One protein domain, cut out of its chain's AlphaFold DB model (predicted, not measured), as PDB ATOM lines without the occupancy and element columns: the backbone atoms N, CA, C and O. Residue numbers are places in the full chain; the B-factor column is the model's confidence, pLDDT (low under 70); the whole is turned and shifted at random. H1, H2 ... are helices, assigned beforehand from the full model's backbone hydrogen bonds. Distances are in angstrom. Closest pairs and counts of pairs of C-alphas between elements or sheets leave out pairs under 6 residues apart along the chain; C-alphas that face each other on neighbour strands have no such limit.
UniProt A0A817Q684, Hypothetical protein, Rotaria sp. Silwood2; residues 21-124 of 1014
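Overview. This is residues 21 to 124 of the 1014 residues of the protein "Hypothetical protein" of Rotaria sp. Silwood2 (UniProt A0A817Q684). With little regular structure, two loop-rich lobes hold H1 to H3 and H4 to H5. These five named helices, in that order, hold only 32 of 104 printed residues; with no named strand, the class is all helix. The whole is compact, radius of gyration of the C-alphas 14.8 A, spans 41 by 30 by 19 A.

Arrangement. H1, residues 21 to 27, touches H2, residues 36 to 44, about perpendicular at 75 degrees; C-alphas 21 and 38 are closest, 5.1 A. H3, residues 60 to 65, is close to H2 but not clearly touching; C-alphas 43 and 65 are closest, 7.3 A. H4, residues 86 to 91, and H5, residues 116 to 119, are only just apart, closest C-alphas 8.2 A. In H1 to H4 every O i to N i+4 pair is within hydrogen-bond range.

Along the chain. H1 begins at C-alpha 21, (318.555, 400.742, 415.451); H2 is 12.0 A long; H5 ends at C-alpha 119, (309.728, 381.125, 411.554).

Size, cuts and confidence. The printed part has no cut. Residues 28 to 33 and 108 to 109 have pLDDT under 70.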
ATOM      1  N   PHE A  21     319.305 399.485 415.566       85.94
ATOM      2  CA  PHE A  21     318.555 400.742 415.451       85.94
ATOM      3  C   PHE A  21     317.401 400.615 414.456       85.94
ATOM      4  O   PHE A  21     316.314 401.120 414.708       85.94
ATOM      5  N   HIS A  22     317.613 399.909 413.343       85.69
ATOM      6  CA  HIS A  22     316.562 399.681 412.361       85.69
ATOM      7  C   HIS A  22     315.526 398.668 412.856       85.69
ATOM      8  O   HIS A  22     314.333 398.902 412.687       85.69
ATOM      9  N   ASP A  23     315.958 397.597 413.525       80.81
ATOM     10  CA  ASP A  23     315.041 396.645 414.158       80.81
ATOM     11  C   ASP A  23     314.124 397.371 415.160       80.81
ATOM     12  O   ASP A  23     312.902 397.337 415.007       80.81
ATOM     13  N   GLU A  24     314.697 398.159 416.081       80.94
ATOM     14  CA  GLU A  24     313.965 399.008 417.034       80.94
ATOM     15  C   GLU A  24     313.044 400.023 416.336       80.94
ATOM     16  O   GLU A  24     311.903 400.236 416.758       80.94
ATOM     17  N   PHE A  25     313.505 400.634 415.239       81.44
ATOM     18  CA  PHE A  25     312.710 401.572 414.446       81.44
ATOM     19  C   PHE A  25     311.498 400.897 413.786       81.44
ATOM     20  O   PHE A  25     310.435 401.517 413.682       81.44
ATOM     21  N   THR A  26     311.631 399.645 413.342       77.81
ATOM     22  CA  THR A  26     310.533 398.888 412.718       77.81
ATOM     23  C   THR A  26     309.579 398.251 413.731       77.81
ATOM     24  O   THR A  26     308.387 398.164 413.446       77.81
ATOM     25  N   ASP A  27     310.060 397.888 414.923       71.38
ATOM     26  CA  ASP A  27     309.262 397.247 415.979       71.38
ATOM     27  C   ASP A  27     308.461 398.238 416.841       71.38
ATOM     28  O   ASP A  27     307.484 397.862 417.498       71.38
ATOM     29  N   ALA A  28     308.839 399.518 416.855       68.00
ATOM     30  CA  ALA A  28     308.149 400.538 417.634       68.00
ATOM     31  C   ALA A  28     306.726 400.807 417.100       68.00
ATOM     32  O   ALA A  28     306.544 401.584 416.157       68.00
ATOM     33  N   ALA A  29     305.728 400.215 417.769       52.97
ATOM     34  CA  ALA A  29     304.294 400.389 417.503       52.97
ATOM     35  C   ALA A  29     303.797 401.842 417.666       52.97
ATOM     36  O   ALA A  29     302.807 402.227 417.048       52.97
ATOM     37  N   ASP A  30     304.489 402.650 418.477       56.84
ATOM     38  CA  ASP A  30     304.240 404.084 418.649       56.84
ATOM     39  C   ASP A  30     305.505 404.869 418.278       56.84
ATOM     40  O   ASP A  30     306.561 404.710 418.899       56.84
ATOM     41  N   SER A  31     305.404 405.737 417.269       57.56
ATOM     42  CA  SER A  31     306.514 406.576 416.810       57.56
ATOM     43  C   SER A  31     307.008 407.558 417.877       57.56
ATOM     44  O   SER A  31     308.131 408.035 417.773       57.56
ATOM     45  N   ARG A  32     306.213 407.834 418.922       58.25
ATOM     46  CA  ARG A  32     306.536 408.795 419.992       58.25
ATOM     47  C   ARG A  32     307.411 408.230 421.115       58.25
ATOM     48  O   ARG A  32     307.835 408.990 421.976       58.25
ATOM     49  N   LYS A  33     307.677 406.917 421.134       61.44
ATOM     50  CA  LYS A  33     308.518 406.248 422.151       61.44
ATOM     51  C   LYS A  33     309.951 405.959 421.682       61.44
ATOM     52  O   LYS A  33     310.677 405.233 422.356       61.44
ATOM     53  N   ARG A  34     310.352 406.481 420.520       73.94
ATOM     54  CA  ARG A  34     311.675 406.231 419.930       73.94
ATOM     55  C   ARG A  34     312.712 407.159 420.555       73.94
ATOM     56  O   ARG A  34     312.422 408.323 420.816       73.94
ATOM     57  N   SER A  35     313.915 406.648 420.797       79.75
ATOM     58  CA  SER A  35     315.032 407.509 421.183       79.75
ATOM     59  C   SER A  35     315.455 408.373 419.992       79.75
ATOM     60  O   SER A  35     315.381 407.944 418.836       79.75
ATOM     61  N   SER A  36     315.939 409.585 420.268       82.75
ATOM     62  CA  SER A  36     316.457 410.485 419.231       82.75
ATOM     63  C   SER A  36     317.626 409.870 418.453       82.75
ATOM     64  O   SER A  36     317.786 410.142 417.269       82.75
ATOM     65  N   SER A  37     318.411 408.992 419.086       84.81
ATOM     66  CA  SER A  37     319.523 408.287 418.443       84.81
ATOM     67  C   SER A  37     319.072 407.243 417.416       84.81
ATOM     68  O   SER A  37     319.685 407.148 416.355       84.81
ATOM     69  N   VAL A  38     317.994 406.491 417.681       85.38
ATOM     70  CA  VAL A  38     317.417 405.521 416.726       85.38
ATOM     71  C   VAL A  38     316.883 406.236 415.488       85.38
ATOM     72  O   VAL A  38     317.130 405.806 414.359       85.38
ATOM     73  N   GLU A  39     316.159 407.337 415.698       83.88
ATOM     74  CA  GLU A  39     315.593 408.131 414.610       83.88
ATOM     75  C   GLU A  39     316.694 408.777 413.768       83.88
ATOM     76  O   GLU A  39     316.690 408.618 412.548       83.88
ATOM     77  N   GLN A  40     317.685 409.406 414.406       87.12
ATOM     78  CA  GLN A  40     318.821 410.003 413.709       87.12
ATOM     79  C   GLN A  40     319.598 408.957 412.895       87.12
ATOM     80  O   GLN A  40     319.864 409.183 411.720       87.12
ATOM     81  N   HIS A  41     319.872 407.770 413.451       89.44
ATOM     82  CA  HIS A  41     320.559 406.692 412.725       89.44
ATOM     83  C   HIS A  41     319.808 406.254 411.460       89.44
ATOM     84  O   HIS A  41     320.412 406.100 410.400       89.44
ATOM     85  N   CYS A  42     318.489 406.052 411.554       86.19
ATOM     86  CA  CYS A  42     317.654 405.649 410.412       86.19
ATOM     87  C   CYS A  42     317.412 406.794 409.412       86.19
ATOM     88  O   CYS A  42     316.963 406.564 408.289       86.19
ATOM     89  N   LEU A  43     317.703 408.034 409.809       84.56
ATOM     90  CA  LEU A  43     317.760 409.180 408.912       84.56
ATOM     91  C   LEU A  43     319.142 409.345 408.278       84.56
ATOM     92  O   LEU A  43     319.205 409.789 407.137       84.56
ATOM     93  N   ASP A  44     320.228 408.979 408.946       87.19
ATOM     94  CA  ASP A  44     321.584 409.137 408.411       87.19
ATOM     95  C   ASP A  44     321.947 408.029 407.422       87.19
ATOM     96  O   ASP A  44     322.545 408.300 406.379       87.19
ATOM     97  N   TYR A  45     321.508 406.800 407.695       88.12
ATOM     98  CA  TYR A  45     321.824 405.631 406.882       88.12
ATOM     99  C   TYR A  45     320.610 405.085 406.134       88.12
ATOM    100  O   TYR A  45     319.470 405.235 406.567       88.12
ATOM    101  N   ALA A  46     320.869 404.430 405.001       88.50
ATOM    102  CA  ALA A  46     319.873 403.615 404.320       88.50
ATOM    103  C   ALA A  46     319.868 402.177 404.855       88.50
ATOM    104  O   ALA A  46     320.915 401.625 405.213       88.50
ATOM    105  N   HIS A  47     318.695 401.547 404.855       88.50
ATOM    106  CA  HIS A  47     318.504 400.179 405.343       88.50
ATOM    107  C   HIS A  47     317.694 399.352 404.364       88.50
ATOM    108  O   HIS A  47     316.811 399.859 403.678       88.50
ATOM    109  N   VAL A  48     317.965 398.053 404.318       88.00
ATOM    110  CA  VAL A  48     317.176 397.121 403.520       88.00
ATOM    111  C   VAL A  48     315.746 397.036 404.050       88.00
ATOM    112  O   VAL A  48     315.508 396.766 405.229       88.00
ATOM    113  N   CYS A  49     314.782 397.256 403.155       86.88
ATOM    114  CA  CYS A  49     313.369 397.075 403.438       86.88
ATOM    115  C   CYS A  49     313.090 395.600 403.727       86.88
ATOM    116  O   CYS A  49     313.402 394.732 402.913       86.88
ATOM    117  N   ARG A  50     312.436 395.324 404.855       87.69
ATOM    118  CA  ARG A  50     312.132 393.955 405.283       87.69
ATOM    119  C   ARG A  50     311.194 393.209 404.344       87.69
ATOM    120  O   ARG A  50     311.430 392.037 404.088       87.69
ATOM    121  N   ALA A  51     310.222 393.906 403.762       85.88
ATOM    122  CA  ALA A  51     309.338 393.344 402.747       85.88
ATOM    123  C   ALA A  51     310.038 393.112 401.393       85.88
ATOM    124  O   ALA A  51     309.468 392.450 400.530       85.88
ATOM    125  N   GLY A  52     311.245 393.671 401.200       86.69
ATOM    126  CA  GLY A  52     312.066 393.516 399.999       86.69
ATOM    127  C   GLY A  52     311.259 393.677 398.714       86.69
ATOM    128  O   GLY A  52     310.717 394.754 398.452       86.69
ATOM    129  N   ARG A  53     311.147 392.597 397.941       82.81
ATOM    130  CA  ARG A  53     310.422 392.557 396.662       82.81
ATOM    131  C   ARG A  53     308.923 392.840 396.782       82.81
ATOM    132  O   ARG A  53     308.333 393.393 395.858       82.81
ATOM    133  N   ASN A  54     308.309 392.467 397.900       85.56
ATOM    134  CA  ASN A  54     306.867 392.583 398.129       85.56
ATOM    135  C   ASN A  54     306.483 393.896 398.826       85.56
ATOM    136  O   ASN A  54     305.352 394.053 399.280       85.56
ATOM    137  N   CYS A  55     307.413 394.847 398.940       85.69
ATOM    138  CA  CYS A  55     307.131 396.120 399.579       85.69
ATOM    139  C   CYS A  55     306.123 396.955 398.774       85.69
ATOM    140  O   CYS A  55     306.404 397.395 397.660       85.69
ATOM    141  N   ASP A  56     305.002 397.301 399.400       85.44
ATOM    142  CA  ASP A  56     303.970 398.191 398.863       85.44
ATOM    143  C   ASP A  56     304.036 399.624 399.437       85.44
ATOM    144  O   ASP A  56     303.282 400.509 399.020       85.44
ATOM    145  N   ASN A  57     304.958 399.887 400.372       80.25
ATOM    146  CA  ASN A  57     305.107 401.186 401.025       80.25
ATOM    147  C   ASN A  57     305.646 402.262 400.063       80.25
ATOM    148  O   ASN A  57     306.838 402.333 399.764       80.25
ATOM    149  N   LYS A  58     304.753 403.161 399.636       82.06
ATOM    150  CA  LYS A  58     305.047 404.278 398.720       82.06
ATOM    151  C   LYS A  58     305.347 405.610 399.418       82.06
ATOM    152  O   LYS A  58     305.342 406.653 398.768       82.06
ATOM    153  N   ARG A  59     305.565 405.632 400.740       79.69
ATOM    154  CA  ARG A  59     305.852 406.889 401.456       79.69
ATOM    155  C   ARG A  59     307.172 407.502 400.953       79.69
ATOM    156  O   ARG A  59     308.153 406.771 400.843       79.69
ATOM    157  N   PRO A  60     307.262 408.830 400.733       74.94
ATOM    158  CA  PRO A  60     308.469 409.459 400.181       74.94
ATOM    159  C   PRO A  60     309.748 409.177 400.977       74.94
ATOM    160  O   PRO A  60     310.799 408.934 400.391       74.94
ATOM    161  N   LEU A  61     309.662 409.166 402.312       74.75
ATOM    162  CA  LEU A  61     310.812 408.859 403.165       74.75
ATOM    163  C   LEU A  61     311.271 407.403 402.999       74.75
ATOM    164  O   LEU A  61     312.469 407.158 402.929       74.75
ATOM    165  N   HIS A  62     310.329 406.463 402.871       81.94
ATOM    166  CA  HIS A  62     310.623 405.051 402.611       81.94
ATOM    167  C   HIS A  62     311.346 404.886 401.275       81.94
ATOM    168  O   HIS A  62     312.432 404.323 401.240       81.94
ATOM    169  N   LEU A  63     310.797 405.471 400.206       77.31
ATOM    170  CA  LEU A  63     311.386 405.443 398.862       77.31
ATOM    171  C   LEU A  63     312.775 406.097 398.801       77.31
ATOM    172  O   LEU A  63     313.586 405.720 397.964       77.31
ATOM    173  N   LYS A  64     313.054 407.072 399.678       76.75
ATOM    174  CA  LYS A  64     314.355 407.750 399.755       76.75
ATOM    175  C   LYS A  64     315.379 407.005 400.616       76.75
ATOM    176  O   LYS A  64     316.569 407.146 400.368       76.75
ATOM    177  N   LYS A  65     314.952 406.311 401.673       80.88
ATOM    178  CA  LYS A  65     315.842 405.754 402.713       80.88
ATOM    179  C   LYS A  65     315.937 404.229 402.709       80.88
ATOM    180  O   LYS A  65     316.842 403.693 403.336       80.88
ATOM    181  N   SER A  66     315.031 403.532 402.033       83.62
ATOM    182  CA  SER A  66     314.990 402.070 402.046       83.62
ATOM    183  C   SER A  66     315.595 401.464 400.790       83.62
ATOM    184  O   SER A  66     315.387 401.957 399.685       83.62
ATOM    185  N   ILE A  67     316.307 400.358 400.971       85.06
ATOM    186  CA  ILE A  67     316.906 399.559 399.906       85.06
ATOM    187  C   ILE A  67     315.991 398.358 399.667       85.06
ATOM    188  O   ILE A  67     315.822 397.510 400.544       85.06
ATOM    189  N   HIS A  68     315.374 398.271 398.493       83.94
ATOM    190  CA  HIS A  68     314.579 397.104 398.110       83.94
ATOM    191  C   HIS A  68     315.460 396.086 397.402       83.94
ATOM    192  O   HIS A  68     316.091 396.385 396.395       83.94
ATOM    193  N   ILE A  69     315.495 394.880 397.949       76.62
ATOM    194  CA  ILE A  69     316.270 393.754 397.430       76.62
ATOM    195  C   ILE A  69     315.336 392.803 396.680       76.62
ATOM    196  O   ILE A  69     314.207 392.575 397.108       76.62
ATOM    197  N   ALA A  70     315.804 392.235 395.571       73.00
ATOM    198  CA  ALA A  70     315.025 391.296 394.768       73.00
ATOM    199  C   ALA A  70     315.653 389.902 394.793       73.00
ATOM    200  O   ALA A  70     316.497 389.568 393.959       73.00
ATOM    201  N   ARG A  71     315.245 389.074 395.757       81.62
ATOM    202  CA  ARG A  71     315.610 387.653 395.754       81.62
ATOM    203  C   ARG A  71     314.801 386.896 394.704       81.62
ATOM    204  O   ARG A  71     313.766 387.377 394.233       81.62
ATOM    205  N   TYR A  72     315.243 385.685 394.375       81.25
ATOM    206  CA  TYR A  72     314.454 384.770 393.558       81.25
ATOM    207  C   TYR A  72     313.091 384.509 394.191       81.25
ATOM    208  O   TYR A  72     312.995 384.238 395.388       81.25
ATOM    209  N   VAL A  73     312.032 384.547 393.383       85.06
ATOM    210  CA  VAL A  73     310.715 384.102 393.842       85.06
ATOM    211  C   VAL A  73     310.786 382.605 394.114       85.06
ATOM    212  O   VAL A  73     311.258 381.834 393.275       85.06
ATOM    213  N   CYS A  74     310.320 382.175 395.284       86.00
ATOM    214  CA  CYS A  74     310.176 380.758 395.567       86.00
ATOM    215  C   CYS A  74     309.225 380.136 394.529       86.00
ATOM    216  O   CYS A  74     308.057 380.525 394.476       86.00
ATOM    217  N   PRO A  75     309.647 379.119 393.754       83.12
ATOM    218  CA  PRO A  75     308.807 378.533 392.705       83.12
ATOM    219  C   PRO A  75     307.549 377.845 393.258       83.12
ATOM    220  O   PRO A  75     306.634 377.520 392.508       83.12
ATOM    221  N   LYS A  76     307.507 377.589 394.573       86.69
ATOM    222  CA  LYS A  76     306.370 376.976 395.272       86.69
ATOM    223  C   LYS A  76     305.575 377.961 396.128       86.69
ATOM    224  O   LYS A  76     304.505 377.574 396.582       86.69
ATOM    225  N   ASP A  77     306.084 379.173 396.354       87.31
ATOM    226  CA  ASP A  77     305.491 380.256 397.153       87.31
ATOM    227  C   ASP A  77     304.597 379.786 398.327       87.31
ATOM    228  O   ASP A  77     305.093 379.112 399.229       87.31
ATOM    229  N   GLY A  78     303.282 380.050 398.311       83.62
ATOM    230  CA  GLY A  78     302.345 379.645 399.374       83.62
ATOM    231  C   GLY A  78     302.190 378.130 399.598       83.62
ATOM    232  O   GLY A  78     301.601 377.710 400.588       83.62
ATOM    233  N   LYS A  79     302.728 377.288 398.707       86.56
ATOM    234  CA  LYS A  79     302.819 375.820 398.847       86.56
ATOM    235  C   LYS A  79     304.237 375.351 399.208       86.56
ATOM    236  O   LYS A  79     304.542 374.156 399.114       86.56
ATOM    237  N   CYS A  80     305.132 376.271 399.564       83.56
ATOM    238  CA  CYS A  80     306.493 375.950 399.958       83.56
ATOM    239  C   CYS A  80     306.498 375.088 401.226       83.56
ATOM    240  O   CYS A  80     305.890 375.426 402.234       83.56
ATOM    241  N   LYS A  81     307.218 373.963 401.178       83.12
ATOM    242  CA  LYS A  81     307.414 373.070 402.334       83.12
ATOM    243  C   LYS A  81     308.719 373.347 403.089       83.12
ATOM    244  O   LYS A  81     308.982 372.702 404.091       83.12
ATOM    245  N   GLN A  82     309.532 374.285 402.605       80.44
ATOM    246  CA  GLN A  82     310.847 374.628 403.158       80.44
ATOM    247  C   GLN A  82     310.784 375.885 404.041       80.44
ATOM    248  O   GLN A  82     311.769 376.596 404.192       80.44
ATOM    249  N   LEU A  83     309.621 376.171 404.640       84.69
ATOM    250  CA  LEU A  83     309.424 377.348 405.497       84.69
ATOM    251  C   LEU A  83     310.186 377.268 406.824       84.69
ATOM    252  O   LEU A  83     310.339 378.274 407.496       84.69
ATOM    253  N   THR A  84     310.671 376.094 407.217       77.81
ATOM    254  CA  THR A  84     311.512 375.924 408.410       77.81
ATOM    255  C   THR A  84     313.009 375.943 408.094       77.81
ATOM    256  O   THR A  84     313.814 375.785 409.009       77.81
ATOM    257  N   ASP A  85     313.400 376.096 406.824       77.88
ATOM    258  CA  ASP A  85     314.802 376.242 406.443       77.88
ATOM    259  C   ASP A  85     315.197 377.722 406.384       77.88
ATOM    260  O   ASP A  85     314.802 378.460 405.480       77.88
ATOM    261  N   GLU A  86     316.029 378.134 407.340       80.81
ATOM    262  CA  GLU A  86     316.574 379.490 407.435       80.81
ATOM    263  C   GLU A  86     317.357 379.888 406.168       80.81
ATOM    264  O   GLU A  86     317.205 381.011 405.695       80.81
ATOM    265  N   ASN A  87     318.121 378.978 405.544       77.62
ATOM    266  CA  ASN A  87     318.879 379.289 404.326       77.62
ATOM    267  C   ASN A  87     317.963 379.532 403.124       77.62
ATOM    268  O   ASN A  87     318.182 380.485 402.368       77.62
ATOM    269  N   HIS A  88     316.941 378.689 402.947       83.50
ATOM    270  CA  HIS A  88     315.903 378.877 401.931       83.50
ATOM    271  C   HIS A  88     315.181 380.208 402.132       83.50
ATOM    272  O   HIS A  88     315.132 381.025 401.212       83.50
ATOM    273  N   LEU A  89     314.700 380.477 403.350       86.06
ATOM    274  CA  LEU A  89     314.033 381.738 403.677       86.06
ATOM    275  C   LEU A  89     314.945 382.964 403.534       86.06
ATOM    276  O   LEU A  89     314.438 384.051 403.286       86.06
ATOM    277  N   ASN A  90     316.266 382.811 403.661       82.94
ATOM    278  CA  ASN A  90     317.241 383.883 403.439       82.94
ATOM    279  C   ASN A  90     317.640 384.042 401.954       82.94
ATOM    280  O   ASN A  90     318.236 385.058 401.597       82.94
ATOM    281  N   SER A  91     317.312 383.073 401.089       83.50
ATOM    282  CA  SER A  91     317.675 383.071 399.658       83.50
ATOM    283  C   SER A  91     316.503 383.357 398.718       83.50
ATOM    284  O   SER A  91     316.729 383.830 397.607       83.50
ATOM    285  N   PHE A  92     315.263 383.085 399.143       85.12
ATOM    286  CA  PHE A  92     314.062 383.200 398.312       85.12
ATOM    287  C   PHE A  92     313.018 384.148 398.912       85.12
ATOM    288  O   PHE A  92     312.808 384.178 400.124       85.12
ATOM    289  N   THR A  93     312.316 384.864 398.037       88.12
ATOM    290  CA  THR A  93     311.126 385.655 398.366       88.12
ATOM    291  C   THR A  93     309.886 384.766 398.375       88.12
ATOM    292  O   THR A  93     309.692 383.948 397.472       88.12
ATOM    293  N   HIS A  94     309.017 384.974 399.365       90.50
ATOM    294  CA  HIS A  94     307.653 384.440 399.392       90.50
ATOM    295  C   HIS A  94     306.670 385.602 399.556       90.50
ATOM    296  O   HIS A  94     306.981 386.569 400.243       90.50
ATOM    297  N   SER A  95     305.487 385.515 398.952       88.75
ATOM    298  CA  SER A  95     304.484 386.595 398.916       88.75
ATOM    299  C   SER A  95     304.057 387.097 400.302       88.75
ATOM    300  O   SER A  95     303.848 388.293 400.479       88.75
ATOM    301  N   ASN A  96     303.989 386.202 401.291       87.25
ATOM    302  CA  ASN A  96     303.490 386.486 402.645       87.25
ATOM    303  C   ASN A  96     304.577 386.442 403.735       87.25
ATOM    304  O   ASN A  96     304.261 386.279 404.913       87.25
ATOM    305  N   ILE A  97     305.853 386.511 403.357       91.31
ATOM    306  CA  ILE A  97     306.984 386.438 404.290       91.31
ATOM    307  C   ILE A  97     307.911 387.609 403.992       91.31
ATOM    308  O   ILE A  97     308.263 387.837 402.835       91.31
ATOM    309  N   ASP A  98     308.318 388.334 405.031       89.44
ATOM    310  CA  ASP A  98     309.357 389.353 404.897       89.44
ATOM    311  C   ASP A  98     310.648 388.712 404.370       89.44
ATOM    312  O   ASP A  98     311.131 387.722 404.925       89.44
ATOM    313  N   ASP A  99     311.260 389.316 403.351       86.88
ATOM    314  CA  ASP A  99     312.592 388.923 402.896       86.88
ATOM    315  C   ASP A  99     313.600 389.039 404.061       86.88
ATOM    316  O   ASP A  99     314.398 388.134 404.314       86.88
ATOM    317  N   VAL A 100     313.547 390.113 404.854       88.00
ATOM    318  CA  VAL A 100     314.379 390.251 406.064       88.00
ATOM    319  C   VAL A 100     313.515 390.104 407.318       88.00
ATOM    320  O   VAL A 100     312.853 391.043 407.757       88.00
ATOM    321  N   ARG A 101     313.539 388.904 407.909       89.31
ATOM    322  CA  ARG A 101     312.812 388.546 409.141       89.31
ATOM    323  C   ARG A 101     313.470 389.123 410.402       89.31
ATOM    324  O   ARG A 101     314.688 389.330 410.432       89.31
ATOM    325  N   LEU A 102     312.674 389.327 411.458       85.19
ATOM    326  CA  LEU A 102     313.154 389.841 412.753       85.19
ATOM    327  C   LEU A 102     314.073 388.848 413.451       85.19
ATOM    328  O   LEU A 102     313.750 387.663 413.466       85.19
ATOM    329  N   PRO A 103     315.141 389.286 414.130       83.81
ATOM    330  CA  PRO A 103     315.846 388.400 415.044       83.81
ATOM    331  C   PRO A 103     314.899 387.916 416.153       83.81
ATOM    332  O   PRO A 103     314.166 388.693 416.769       83.81
ATOM    333  N   CYS A 104     314.889 386.613 416.422       86.12
ATOM    334  CA  CYS A 104     314.118 386.055 417.523       86.12
ATOM    335  C   CYS A 104     314.702 386.502 418.871       86.12
ATOM    336  O   CYS A 104     315.873 386.266 419.155       86.12
ATOM    337  N   LYS A 105     313.869 387.054 419.764       82.25
ATOM    338  CA  LYS A 105     314.281 387.452 421.127       82.25
ATOM    339  C   LYS A 105     314.861 386.297 421.956       82.25
ATOM    340  O   LYS A 105     315.709 386.520 422.818       82.25
ATOM    341  N   TYR A 106     314.356 385.085 421.742       78.31
ATOM    342  CA  TYR A 106     314.798 383.884 422.457       78.31
ATOM    343  C   TYR A 106     315.941 383.163 421.747       78.31
ATOM    344  O   TYR A 106     316.495 382.231 422.322       78.31
ATOM    345  N   ASP A 107     316.271 383.609 420.534       72.06
ATOM    346  CA  ASP A 107     317.341 383.103 419.693       72.06
ATOM    347  C   ASP A 107     317.394 381.565 419.654       72.06
ATOM    348  O   ASP A 107     316.427 380.899 419.268       72.06
ATOM    349  N   ASP A 108     318.496 380.999 420.126       62.03
ATOM    350  CA  ASP A 108     318.799 379.580 420.157       62.03
ATOM    351  C   ASP A 108     317.902 378.778 421.125       62.03
ATOM    352  O   ASP A 108     317.724 377.570 420.979       62.03
ATOM    353  N   ARG A 109     317.259 379.454 422.083       68.00
ATOM    354  CA  ARG A 109     316.345 378.874 423.081       68.00
ATOM    355  C   ARG A 109     314.872 379.000 422.697       68.00
ATOM    356  O   ARG A 109     313.996 378.780 423.536       68.00
ATOM    357  N   CYS A 110     314.564 379.381 421.458       75.56
ATOM    358  CA  CYS A 110     313.181 379.546 421.032       75.56
ATOM    359  C   CYS A 110     312.443 378.202 420.906       75.56
ATOM    360  O   CYS A 110     312.730 377.397 420.022       75.56
ATOM    361  N   TYR A 111     311.417 378.001 421.737       77.69
ATOM    362  CA  TYR A 111     310.545 376.820 421.686       77.69
ATOM    363  C   TYR A 111     309.758 376.705 420.364       77.69
ATOM    364  O   TYR A 111     309.466 375.608 419.896       77.69
ATOM    365  N   TYR A 112     309.456 377.837 419.721       81.75
ATOM    366  CA  TYR A 112     308.626 377.908 418.515       81.75
ATOM    367  C   TYR A 112     309.420 377.819 417.202       81.75
ATOM    368  O   TYR A 112     308.858 377.990 416.125       81.75
ATOM    369  N   ARG A 113     310.720 377.498 417.253       74.56
ATOM    370  CA  ARG A 113     311.621 377.455 416.085       74.56
ATOM    371  C   ARG A 113     311.198 376.476 414.976       74.56
ATOM    372  O   ARG A 113     311.683 376.571 413.858       74.56
ATOM    373  N   ARG A 114     310.309 375.521 415.258       74.56
ATOM    374  CA  ARG A 114     309.769 374.578 414.257       74.56
ATOM    375  C   ARG A 114     308.349 374.915 413.802       74.56
ATOM    376  O   ARG A 114     307.805 374.207 412.962       74.56
ATOM    377  N   GLN A 115     307.733 375.957 414.358       82.69
ATOM    378  CA  GLN A 115     306.380 376.364 413.993       82.69
ATOM    379  C   GLN A 115     306.431 377.316 412.792       82.69
ATOM    380  O   GLN A 115     307.034 378.384 412.928       82.69
ATOM    381  N   PRO A 116     305.798 376.973 411.651       84.00
ATOM    382  CA  PRO A 116     305.792 377.801 410.445       84.00
ATOM    383  C   PRO A 116     305.436 379.270 410.710       84.00
ATOM    384  O   PRO A 116     306.173 380.151 410.286       84.00
ATOM    385  N   ASP A 117     304.386 379.535 411.492       87.19
ATOM    386  CA  ASP A 117     303.918 380.899 411.799       87.19
ATOM    387  C   ASP A 117     304.953 381.750 412.545       87.19
ATOM    388  O   ASP A 117     304.985 382.975 412.426       87.19
ATOM    389  N   HIS A 118     305.813 381.105 413.333       90.19
ATOM    390  CA  HIS A 118     306.868 381.786 414.068       90.19
ATOM    391  C   HIS A 118     308.091 382.030 413.180       90.19
ATOM    392  O   HIS A 118     308.605 383.148 413.144       90.19
ATOM    393  N   VAL A 119     308.538 381.020 412.424       86.62
ATOM    394  CA  VAL A 119     309.728 381.125 411.554       86.62
ATOM    395  C   VAL A 119     309.519 382.012 410.330       86.62
ATOM    396  O   VAL A 119     310.492 382.536 409.792       86.62
ATOM    397  N   THR A 120     308.276 382.238 409.902       89.12
ATOM    398  CA  THR A 120     307.950 383.205 408.840       89.12
ATOM    399  C   THR A 120     308.150 384.650 409.306       89.12
ATOM    400  O   THR A 120     308.472 385.518 408.502       89.12
ATOM    401  N   LYS A 121     308.024 384.926 410.609       89.19
ATOM    402  CA  LYS A 121     308.190 386.273 411.174       89.19
ATOM    403  C   LYS A 121     309.571 386.505 411.781       89.19
ATOM    404  O   LYS A 121     310.122 387.604 411.664       89.19
ATOM    405  N   TYR A 122     310.121 385.483 412.430       88.88
ATOM    406  CA  TYR A 122     311.370 385.561 413.173       88.88
ATOM    407  C   TYR A 122     312.428 384.633 412.577       88.88
ATOM    408  O   TYR A 122     312.184 383.447 412.364       88.88
ATOM    409  N   ARG A 123     313.627 385.169 412.356       86.94
ATOM    410  CA  ARG A 123     314.840 384.397 412.089       86.94
ATOM    411  C   ARG A 123     315.519 384.008 413.396       86.94
ATOM    412  O   ARG A 123     315.470 384.751 414.379       86.94
ATOM    413  N   HIS A 124     316.197 382.874 413.389       81.62
ATOM    414  CA  HIS A 124     316.944 382.363 414.538       81.62
ATOM    415  C   HIS A 124     318.416 382.252 414.176       81.62
ATOM    416  O   HIS A 124     318.726 381.823 413.063       81.62
TER     417      HIS A 124